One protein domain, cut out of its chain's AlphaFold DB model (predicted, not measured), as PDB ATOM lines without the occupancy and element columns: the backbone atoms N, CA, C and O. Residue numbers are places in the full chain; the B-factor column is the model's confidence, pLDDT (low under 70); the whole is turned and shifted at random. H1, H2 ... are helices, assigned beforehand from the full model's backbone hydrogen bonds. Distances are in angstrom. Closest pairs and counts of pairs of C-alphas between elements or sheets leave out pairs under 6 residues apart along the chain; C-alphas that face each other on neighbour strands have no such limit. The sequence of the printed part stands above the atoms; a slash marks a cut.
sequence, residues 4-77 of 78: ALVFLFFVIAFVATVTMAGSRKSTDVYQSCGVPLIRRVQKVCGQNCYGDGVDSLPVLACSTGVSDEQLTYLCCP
ATOM      1  N   ALA A   4      83.208 155.982 106.660       77.88
ATOM      2  CA  ALA A   4      84.637 156.133 106.922       77.88
ATOM      3  C   ALA A   4      85.535 155.421 105.892       77.88
ATOM      4  O   ALA A   4      86.547 155.984 105.493       77.88
ATOM      5  N   LEU A   5      85.159 154.227 105.417       80.50
ATOM      6  CA  LEU A   5      85.940 153.494 104.412       80.50
ATOM      7  C   LEU A   5      85.907 154.201 103.057       80.50
ATOM      8  O   LEU A   5      86.928 154.280 102.386       80.50
ATOM      9  N   VAL A   6      84.756 154.771 102.690       81.06
ATOM     10  CA  VAL A   6      84.605 155.552 101.453       81.06
ATOM     11  C   VAL A   6      85.460 156.817 101.513       81.06
ATOM     12  O   VAL A   6      86.159 157.131 100.555       81.06
ATOM     13  N   PHE A   7      85.455 157.508 102.657       83.06
ATOM     14  CA  PHE A   7      86.265 158.707 102.863       83.06
ATOM     15  C   PHE A   7      87.765 158.400 102.794       83.06
ATOM     16  O   PHE A   7      88.516 159.102 102.125       83.06
ATOM     17  N   LEU A   8      88.191 157.310 103.432       84.62
ATOM     18  CA  LEU A   8      89.586 156.881 103.457       84.62
ATOM     19  C   LEU A   8      90.072 156.476 102.056       84.62
ATOM     20  O   LEU A   8      91.173 156.847 101.656       84.62
ATOM     21  N   PHE A   9      89.220 155.815 101.269       84.75
ATOM     22  CA  PHE A   9      89.517 155.488  99.873       84.75
ATOM     23  C   PHE A   9      89.669 156.745  99.002       84.75
ATOM     24  O   PHE A   9      90.583 156.825  98.183       84.75
ATOM     25  N   PHE A  10      88.822 157.756  99.221       84.25
ATOM     26  CA  PHE A  10      88.893 159.034  98.510       84.25
ATOM     27  C   PHE A  10      90.190 159.795  98.806       84.25
ATOM     28  O   PHE A  10      90.814 160.334  97.895       84.25
ATOM     29  N   VAL A  11      90.625 159.799 100.069       84.00
ATOM     30  CA  VAL A  11      91.879 160.444 100.485       84.00
ATOM     31  C   VAL A  11      93.086 159.745  99.856       84.00
ATOM     32  O   VAL A  11      93.960 160.419  99.317       84.00
ATOM     33  N   ILE A  12      93.118 158.408  99.850       83.44
ATOM     34  CA  ILE A  12      94.206 157.645  99.217       83.44
ATOM     35  C   ILE A  12      94.258 157.913  97.708       83.44
ATOM     36  O   ILE A  12      95.334 158.167  97.167       83.44
ATOM     37  N   ALA A  13      93.104 157.904  97.031       79.94
ATOM     38  CA  ALA A  13      93.029 158.198  95.603       79.94
ATOM     39  C   ALA A  13      93.523 159.620  95.287       79.94
ATOM     40  O   ALA A  13      94.300 159.811  94.354       79.94
ATOM     41  N   PHE A  14      93.145 160.609  96.102       78.44
ATOM     42  CA  PHE A  14      93.598 161.988  95.933       78.44
ATOM     43  C   PHE A  14      95.122 162.104  96.084       78.44
ATOM     44  O   PHE A  14      95.779 162.655  95.202       78.44
ATOM     45  N   VAL A  15      95.705 161.502  97.129       77.19
ATOM     46  CA  VAL A  15      97.162 161.501  97.364       77.19
ATOM     47  C   VAL A  15      97.928 160.825  96.219       77.19
ATOM     48  O   VAL A  15      98.972 161.333  95.807       77.19
ATOM     49  N   ALA A  16      97.401 159.734  95.654       70.88
ATOM     50  CA  ALA A  16      98.007 159.054  94.508       70.88
ATOM     51  C   ALA A  16      98.037 159.939  93.244       70.88
ATOM     52  O   ALA A  16      99.030 159.957  92.517       70.88
ATOM     53  N   THR A  17      96.985 160.729  93.000       67.19
ATOM     54  CA  THR A  17      96.951 161.638  91.839       67.19
ATOM     55  C   THR A  17      97.939 162.801  91.956       67.19
ATOM     56  O   THR A  17      98.605 163.131  90.974       67.19
ATOM     57  N   VAL A  18      98.113 163.391  93.148       66.50
ATOM     58  CA  VAL A  18      99.089 164.482  93.339       66.50
ATOM     59  C   VAL A  18     100.539 163.999  93.291       66.50
ATOM     60  O   VAL A  18     101.398 164.725  92.796       66.50
ATOM     61  N   THR A  19     100.830 162.768  93.727       61.03
ATOM     62  CA  THR A  19     102.191 162.209  93.611       61.03
ATOM     63  C   THR A  19     102.574 161.910  92.163       61.03
ATOM     64  O   THR A  19     103.716 162.152  91.781       61.03
ATOM     65  N   MET A  20     101.631 161.478  91.320       58.28
ATOM     66  CA  MET A  20     101.900 161.261  89.892       58.28
ATOM     67  C   MET A  20     102.111 162.565  89.107       58.28
ATOM     68  O   MET A  20     102.887 162.580  88.154       58.28
ATOM     69  N   ALA A  21     101.501 163.675  89.531       54.53
ATOM     70  CA  ALA A  21     101.755 164.999  88.953       54.53
ATOM     71  C   ALA A  21     103.112 165.604  89.378       54.53
ATOM     72  O   ALA A  21     103.611 166.522  88.723       54.53
ATOM     73  N   GLY A  22     103.714 165.092  90.460       48.41
ATOM     74  CA  GLY A  22     105.009 165.525  90.994       48.41
ATOM     75  C   GLY A  22     106.226 164.979  90.244       48.41
ATOM     76  O   GLY A  22     107.315 165.526  90.391       48.41
ATOM     77  N   SER A  23     106.054 163.978  89.373       42.75
ATOM     78  CA  SER A  23     107.092 163.525  88.432       42.75
ATOM     79  C   SER A  23     107.240 164.485  87.247       42.75
ATOM     80  O   SER A  23     107.358 164.059  86.096       42.75
ATOM     81  N   ARG A  24     107.257 165.799  87.507       47.38
ATOM     82  CA  ARG A  24     107.888 166.742  86.584       47.38
ATOM     83  C   ARG A  24     109.365 166.402  86.605       47.38
ATOM     84  O   ARG A  24     110.091 166.786  87.517       47.38
ATOM     85  N   LYS A  25     109.719 165.545  85.648       50.75
ATOM     86  CA  LYS A  25     111.052 165.232  85.153       50.75
ATOM     87  C   LYS A  25     111.999 166.342  85.582       50.75
ATOM     88  O   LYS A  25     111.809 167.479  85.158       50.75
ATOM     89  N   SER A  26     112.920 166.013  86.494       48.53
ATOM     90  CA  SER A  26     113.968 166.936  86.926       48.53
ATOM     91  C   SER A  26     114.477 167.605  85.663       48.53
ATOM     92  O   SER A  26     114.918 166.918  84.736       48.53
ATOM     93  N   THR A  27     114.249 168.911  85.555       57.12
ATOM     94  CA  THR A  27     114.607 169.701  84.383       57.12
ATOM     95  C   THR A  27     116.113 169.895  84.465       57.12
ATOM     96  O   THR A  27     116.597 170.996  84.695       57.12
ATOM     97  N   ASP A  28     116.856 168.789  84.413       66.31
ATOM     98  CA  ASP A  28     118.288 168.770  84.624       66.31
ATOM     99  C   ASP A  28     118.896 169.507  83.439       66.31
ATOM    100  O   ASP A  28     118.904 169.041  82.295       66.31
ATOM    101  N   VAL A  29     119.312 170.736  83.719       76.81
ATOM    102  CA  VAL A  29     119.961 171.603  82.752       76.81
ATOM    103  C   VAL A  29     121.375 171.084  82.596       76.81
ATOM    104  O   VAL A  29     122.167 171.096  83.538       76.81
ATOM    105  N   TYR A  30     121.700 170.622  81.395       78.31
ATOM    106  CA  TYR A  30     123.030 170.125  81.112       78.31
ATOM    107  C   TYR A  30     123.739 171.008  80.102       78.31
ATOM    108  O   TYR A  30     123.249 171.277  79.002       78.31
ATOM    109  N   GLN A  31     124.959 171.383  80.458       85.06
ATOM    110  CA  GLN A  31     125.862 172.068  79.554       85.06
ATOM    111  C   GLN A  31     126.437 171.063  78.550       85.06
ATOM    112  O   GLN A  31     126.983 170.018  78.916       85.06
ATOM    113  N   SER A  32     126.272 171.340  77.260       82.12
ATOM    114  CA  SER A  32     126.881 170.551  76.185       82.12
ATOM    115  C   SER A  32     127.170 171.422  74.975       82.12
ATOM    116  O   SER A  32     126.303 172.154  74.514       82.12
ATOM    117  N   CYS A  33     128.373 171.268  74.426       82.75
ATOM    118  CA  CYS A  33     128.868 172.039  73.289       82.75
ATOM    119  C   CYS A  33     129.240 171.100  72.134       82.75
ATOM    120  O   CYS A  33     129.852 170.062  72.369       82.75
ATOM    121  N   GLY A  34     128.932 171.456  70.885       81.00
ATOM    122  CA  GLY A  34     129.379 170.701  69.703       81.00
ATOM    123  C   GLY A  34     128.791 169.285  69.599       81.00
ATOM    124  O   GLY A  34     127.580 169.096  69.690       81.00
ATOM    125  N   VAL A  35     129.639 168.271  69.401       83.69
ATOM    126  CA  VAL A  35     129.226 166.866  69.177       83.69
ATOM    127  C   VAL A  35     128.312 166.289  70.276       83.69
ATOM    128  O   VAL A  35     127.291 165.688  69.928       83.69
ATOM    129  N   PRO A  36     128.600 166.436  71.587       84.44
ATOM    130  CA  PRO A  36     127.703 165.936  72.630       84.44
ATOM    131  C   PRO A  36     126.327 166.610  72.618       84.44
ATOM    132  O   PRO A  36     125.347 165.950  72.952       84.44
ATOM    133  N   LEU A  37     126.225 167.874  72.191       82.31
ATOM    134  CA  LEU A  37     124.934 168.542  72.023       82.31
ATOM    135  C   LEU A  37     124.132 167.910  70.883       82.31
ATOM    136  O   LEU A  37     122.965 167.587  71.067       82.31
ATOM    137  N   ILE A  38     124.776 167.665  69.738       82.62
ATOM    138  CA  ILE A  38     124.141 167.039  68.568       82.62
ATOM    139  C   ILE A  38     123.622 165.639  68.917       82.62
ATOM    140  O   ILE A  38     122.486 165.306  68.588       82.62
ATOM    141  N   ARG A  39     124.401 164.830  69.652       85.94
ATOM    142  CA  ARG A  39     123.931 163.518  70.134       85.94
ATOM    143  C   ARG A  39     122.729 163.636  71.063       85.94
ATOM    144  O   ARG A  39     121.835 162.797  71.005       85.94
ATOM    145  N   ARG A  40     122.713 164.652  71.929       84.31
ATOM    146  CA  ARG A  40     121.591 164.905  72.839       84.31
ATOM    147  C   ARG A  40     120.332 165.276  72.067       84.31
ATOM    148  O   ARG A  40     119.300 164.650  72.268       84.31
ATOM    149  N   VAL A  41     120.453 166.202  71.121       84.12
ATOM    150  CA  VAL A  41     119.385 166.574  70.187       84.12
ATOM    151  C   VAL A  41     118.856 165.341  69.467       84.12
ATOM    152  O   VAL A  41     117.664 165.079  69.519       84.12
ATOM    153  N   GLN A  42     119.726 164.523  68.875       85.50
ATOM    154  CA  GLN A  42     119.303 163.329  68.148       85.50
ATOM    155  C   GLN A  42     118.607 162.303  69.055       85.50
ATOM    156  O   GLN A  42     117.675 161.634  68.621       85.50
ATOM    157  N   LYS A  43     119.012 162.196  70.325       85.38
ATOM    158  CA  LYS A  43     118.352 161.333  71.314       85.38
ATOM    159  C   LYS A  43     116.959 161.843  71.700       85.38
ATOM    160  O   LYS A  43     116.067 161.030  71.913       85.38
ATOM    161  N   VAL A  44     116.788 163.157  71.822       85.69
ATOM    162  CA  VAL A  44     115.521 163.786  72.228       85.69
ATOM    163  C   VAL A  44     114.535 163.860  71.059       85.69
ATOM    164  O   VAL A  44     113.365 163.534  71.211       85.69
ATOM    165  N   CYS A  45     115.025 164.244  69.885       83.75
ATOM    166  CA  CYS A  45     114.224 164.562  68.710       83.75
ATOM    167  C   CYS A  45     114.166 163.463  67.645       83.75
ATOM    168  O   CYS A  45     113.329 163.518  66.750       83.75
ATOM    169  N   GLY A  46     115.106 162.516  67.652       83.31
ATOM    170  CA  GLY A  46     115.245 161.500  66.600       83.31
ATOM    171  C   GLY A  46     115.743 162.025  65.245       83.31
ATOM    172  O   GLY A  46     116.011 161.227  64.347       83.31
ATOM    173  N   GLN A  47     115.889 163.340  65.082       79.00
ATOM    174  CA  GLN A  47     116.325 164.025  63.862       79.00
ATOM    175  C   GLN A  47     117.297 165.163  64.208       79.00
ATOM    176  O   GLN A  47     117.492 165.500  65.380       79.00
ATOM    177  N   ASN A  48     117.918 165.753  63.184       74.38
ATOM    178  CA  ASN A  48     118.719 166.959  63.366       74.38
ATOM    179  C   ASN A  48     117.817 168.144  63.735       74.38
ATOM    180  O   ASN A  48     116.753 168.327  63.151       74.38
ATOM    181  N   CYS A  49     118.280 168.959  64.680       76.62
ATOM    182  CA  CYS A  49     117.649 170.227  65.022       76.62
ATOM    183  C   CYS A  49     117.870 171.242  63.904       76.62
ATOM    184  O   CYS A  49     119.016 171.597  63.616       76.62
ATOM    185  N   TYR A  50     116.783 171.732  63.321       64.56
ATOM    186  CA  TYR A  50     116.785 172.901  62.450       64.56
ATOM    187  C   TYR A  50     116.268 174.077  63.277       64.56
ATOM    188  O   TYR A  50     115.105 174.438  63.204       64.56
ATOM    189  N   GLY A  51     117.113 174.588  64.175       60.16
ATOM    190  CA  GLY A  51     116.758 175.735  65.005       60.16
ATOM    191  C   GLY A  51     116.758 177.012  64.172       60.16
ATOM    192  O   GLY A  51     117.774 177.341  63.551       60.16
ATOM    193  N   ASP A  52     115.643 177.736  64.190       54.41
ATOM    194  CA  ASP A  52     115.448 178.993  63.468       54.41
ATOM    195  C   ASP A  52     116.251 180.137  64.112       54.41
ATOM    196  O   ASP A  52     115.739 180.956  64.866       54.41
ATOM    197  N   GLY A  53     117.554 180.168  63.839       53.59
ATOM    198  CA  GLY A  53     118.350 181.371  63.568       53.59
ATOM    199  C   GLY A  53     118.527 182.495  64.600       53.59
ATOM    200  O   GLY A  53     119.391 183.329  64.352       53.59
ATOM    201  N   VAL A  54     117.793 182.584  65.712       50.72
ATOM    202  CA  VAL A  54     117.802 183.831  66.512       50.72
ATOM    203  C   VAL A  54     118.778 183.843  67.684       50.72
ATOM    204  O   VAL A  54     119.328 184.892  67.980       50.72
ATOM    205  N   ASP A  55     119.112 182.686  68.247       54.88
ATOM    206  CA  ASP A  55     120.253 182.515  69.144       54.88
ATOM    207  C   ASP A  55     120.731 181.085  68.971       54.88
ATOM    208  O   ASP A  55     119.997 180.136  69.241       54.88
ATOM    209  N   SER A  56     121.933 180.904  68.429       72.50
ATOM    210  CA  SER A  56     122.422 179.576  68.077       72.50
ATOM    211  C   SER A  56     122.352 178.655  69.304       72.50
ATOM    212  O   SER A  56     123.133 178.807  70.238       72.50
ATOM    213  N   LEU A  57     121.415 177.697  69.305       77.12
ATOM    214  CA  LEU A  57     121.283 176.617  70.291       77.12
ATOM    215  C   LEU A  57     122.643 176.091  70.798       77.12
ATOM    216  O   LEU A  57     122.776 175.886  72.005       77.12
ATOM    217  N   PRO A  58     123.679 175.910  69.945       78.38
ATOM    218  CA  PRO A  58     125.014 175.569  70.425       78.38
ATOM    219  C   PRO A  58     125.633 176.563  71.410       78.38
ATOM    220  O   PRO A  58     126.269 176.114  72.354       78.38
ATOM    221  N   VAL A  59     125.449 177.872  71.254       82.06
ATOM    222  CA  VAL A  59     125.925 178.881  72.213       82.06
ATOM    223  C   VAL A  59     125.128 178.819  73.511       82.06
ATOM    224  O   VAL A  59     125.732 178.808  74.581       82.06
ATOM    225  N   LEU A  60     123.799 178.702  73.453       81.31
ATOM    226  CA  LEU A  60     122.956 178.615  74.652       81.31
ATOM    227  C   LEU A  60     123.249 177.336  75.458       81.31
ATOM    228  O   LEU A  60     123.533 177.380  76.652       81.31
ATOM    229  N   ALA A  61     123.287 176.185  74.790       83.56
ATOM    230  CA  ALA A  61     123.611 174.915  75.430       83.56
ATOM    231  C   ALA A  61     125.061 174.827  75.911       83.56
ATOM    232  O   ALA A  61     125.345 174.082  76.852       83.56
ATOM    233  N   CYS A  62     125.965 175.599  75.309       82.94
ATOM    234  CA  CYS A  62     127.351 175.661  75.740       82.94
ATOM    235  C   CYS A  62     127.607 176.681  76.852       82.94
ATOM    236  O   CYS A  62     128.557 176.496  77.601       82.94
ATOM    237  N   SER A  63     126.801 177.732  76.991       83.88
ATOM    238  CA  SER A  63     127.013 178.788  77.995       83.88
ATOM    239  C   SER A  63     126.175 178.571  79.252       83.88
ATOM    240  O   SER A  63     126.722 178.483  80.346       83.88
ATOM    241  N   THR A  64     124.862 178.437  79.094       82.31
ATOM    242  CA  THR A  64     123.903 178.281  80.197       82.31
ATOM    243  C   THR A  64     123.476 176.835  80.417       82.31
ATOM    244  O   THR A  64     122.974 176.500  81.486       82.31
ATOM    245  N   GLY A  65     123.691 175.968  79.424       84.44
ATOM    246  CA  GLY A  65     123.123 174.624  79.417       84.44
ATOM    247  C   GLY A  65     121.633 174.642  79.090       84.44
ATOM    248  O   GLY A  65     120.965 175.671  79.187       84.44
ATOM    249  N   VAL A  66     121.123 173.502  78.628       84.25
ATOM    250  CA  VAL A  66     119.725 173.370  78.197       84.25
ATOM    251  C   VAL A  66     119.184 172.018  78.662       84.25
ATOM    252  O   VAL A  66     119.914 171.024  78.672       84.25
ATOM    253  N   SER A  67     117.921 171.987  79.087       85.50
ATOM    254  CA  SER A  67     117.234 170.744  79.449       85.50
ATOM    255  C   SER A  67     116.706 170.012  78.214       85.50
ATOM    256  O   SER A  67     116.468 170.616  77.168       85.50
ATOM    257  N   ASP A  68     116.453 168.711  78.334       84.31
ATOM    258  CA  ASP A  68     115.873 167.920  77.239       84.31
ATOM    259  C   ASP A  68     114.487 168.453  76.802       84.31
ATOM    260  O   ASP A  68     114.116 168.373  75.630       84.31
ATOM    261  N   GLU A  69     113.727 169.047  77.727       81.44
ATOM    262  CA  GLU A  69     112.418 169.659  77.450       81.44
ATOM    263  C   GLU A  69     112.557 170.948  76.636       81.44
ATOM    264  O   GLU A  69     111.864 171.125  75.634       81.44
ATOM    265  N   GLN A  70     113.504 171.817  77.004       79.81
ATOM    266  CA  GLN A  70     113.835 172.990  76.194       79.81
ATOM    267  C   GLN A  70     114.401 172.590  74.831       79.81
ATOM    268  O   GLN A  70     114.054 173.217  73.838       79.81
ATOM    269  N   LEU A  71     115.221 171.534  74.758       81.62
ATOM    270  CA  LEU A  71     115.707 170.989  73.488       81.62
ATOM    271  C   LEU A  71     114.541 170.572  72.590       81.62
ATOM    272  O   LEU A  71     114.543 170.893  71.408       81.62
ATOM    273  N   THR A  72     113.530 169.908  73.152       82.25
ATOM    274  CA  THR A  72     112.322 169.526  72.408       82.25
ATOM    275  C   THR A  72     111.604 170.761  71.872       82.25
ATOM    276  O   THR A  72     111.309 170.822  70.687       82.25
ATOM    277  N   TYR A  73     111.387 171.775  72.711       80.94
ATOM    278  CA  TYR A  73     110.690 172.997  72.307       80.94
ATOM    279  C   TYR A  73     111.448 173.803  71.239       80.94
ATOM    280  O   TYR A  73     110.843 174.321  70.309       80.94
ATOM    281  N   LEU A  74     112.774 173.899  71.370       78.50
ATOM    282  CA  LEU A  74     113.626 174.718  70.502       78.50
ATOM    283  C   LEU A  74     113.955 174.042  69.168       78.50
ATOM    284  O   LEU A  74     114.173 174.728  68.176       78.50
ATOM    285  N   CYS A  75     114.046 172.712  69.149       79.94
ATOM    286  CA  CYS A  75     114.497 171.966  67.976       79.94
ATOM    287  C   CYS A  75     113.405 171.173  67.280       79.94
ATOM    288  O   CYS A  75     113.544 170.871  66.096       79.94
ATOM    289  N   CYS A  76     112.389 170.754  68.032       79.38
ATOM    290  CA  CYS A  76     111.391 169.780  67.607       79.38
ATOM    291  C   CYS A  76     109.998 170.175  68.111       79.38
ATOM    292  O   CYS A  76     109.345 169.362  68.780       79.38
ATOM    293  N   PRO A  77     109.557 171.423  67.843       68.81
ATOM    294  CA  PRO A  77     108.186 171.806  68.128       68.81
ATOM    295  C   PRO A  77     107.255 170.908  67.303       68.81
ATOM    296  O   PRO A  77     107.518 170.648  66.128       68.81
TER     297      PRO A  77
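What this domain is: This is residues 4 to 77 of the 78 residues of an uncharacterized protein of Caenorhabditis tropicalis (UniProt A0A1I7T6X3). One long helix, H1, sticks out as an arm with residues 22 to 24, and at the far end of the link after it sits a small compact head of three short helices, H2, H3 and H4. In the head H2 and H4 pack nearly at right angles, with H3 near both. The printed part has 74 residues with four named helices, in the order H1, H2, H3, H4, and no named strand; its class is all helix. The whole is extended, with a radius of gyration of the C-alphas of 18.8 A, and spans 60 by 21 by 21 A; the arm makes the length.

How they stand to each other: H1, residues 4 to 21, is the longest helix and touches no helix; it is apart from H2, residues 35 to 45, from H3, residues 57 to 63, and from H4, residues 68 to 75. H2 and H4 touch, about perpendicular at 89 degrees, and their closest C-alphas, those of Cys 45 and Thr 72, are 6.5 A apart. H2 and H3 are close but not clearly touching, with the closest C-alphas, those of Leu 37 and Pro 58, 7.2 A apart; they run opposite ways at a steep tilt of 56 degrees. H3 and H4 are also close but not clearly touching, with the closest C-alphas, those of Leu 57 and Leu 74, 7.9 A apart; they run opposite ways at a steep tilt of 42 degrees. In H1, H2, H3 and H4 every O i to N i+4 pair is within hydrogen-bond range.

Where its parts are: H1 begins at C-alpha 4, (84.637, 156.133, 106.922), and is 26.4 A long from first to last C-alpha. H2 measures 15.2 A and begins at C-alpha 35, (129.226, 166.866, 69.177). H3 measures 9.8 A. H4 measures 10.2 A and ends at C-alpha 75, (114.497, 171.966, 67.976).

The domain as a whole: The C-alphas of Ala 4 and Gly 53, the two farthest apart, are 60.4 A apart. Residues 4 to 24 stand free, and the body without them spans 25 by 21 by 19 A. The links H1 to H2 and H2 to H3 are long, and H3 to H4 is tight. The printed part has no cut. The model's mean pLDDT of the printed part is 75.1, and residues 17 to 28, 50 to 55 and 77 are under 70.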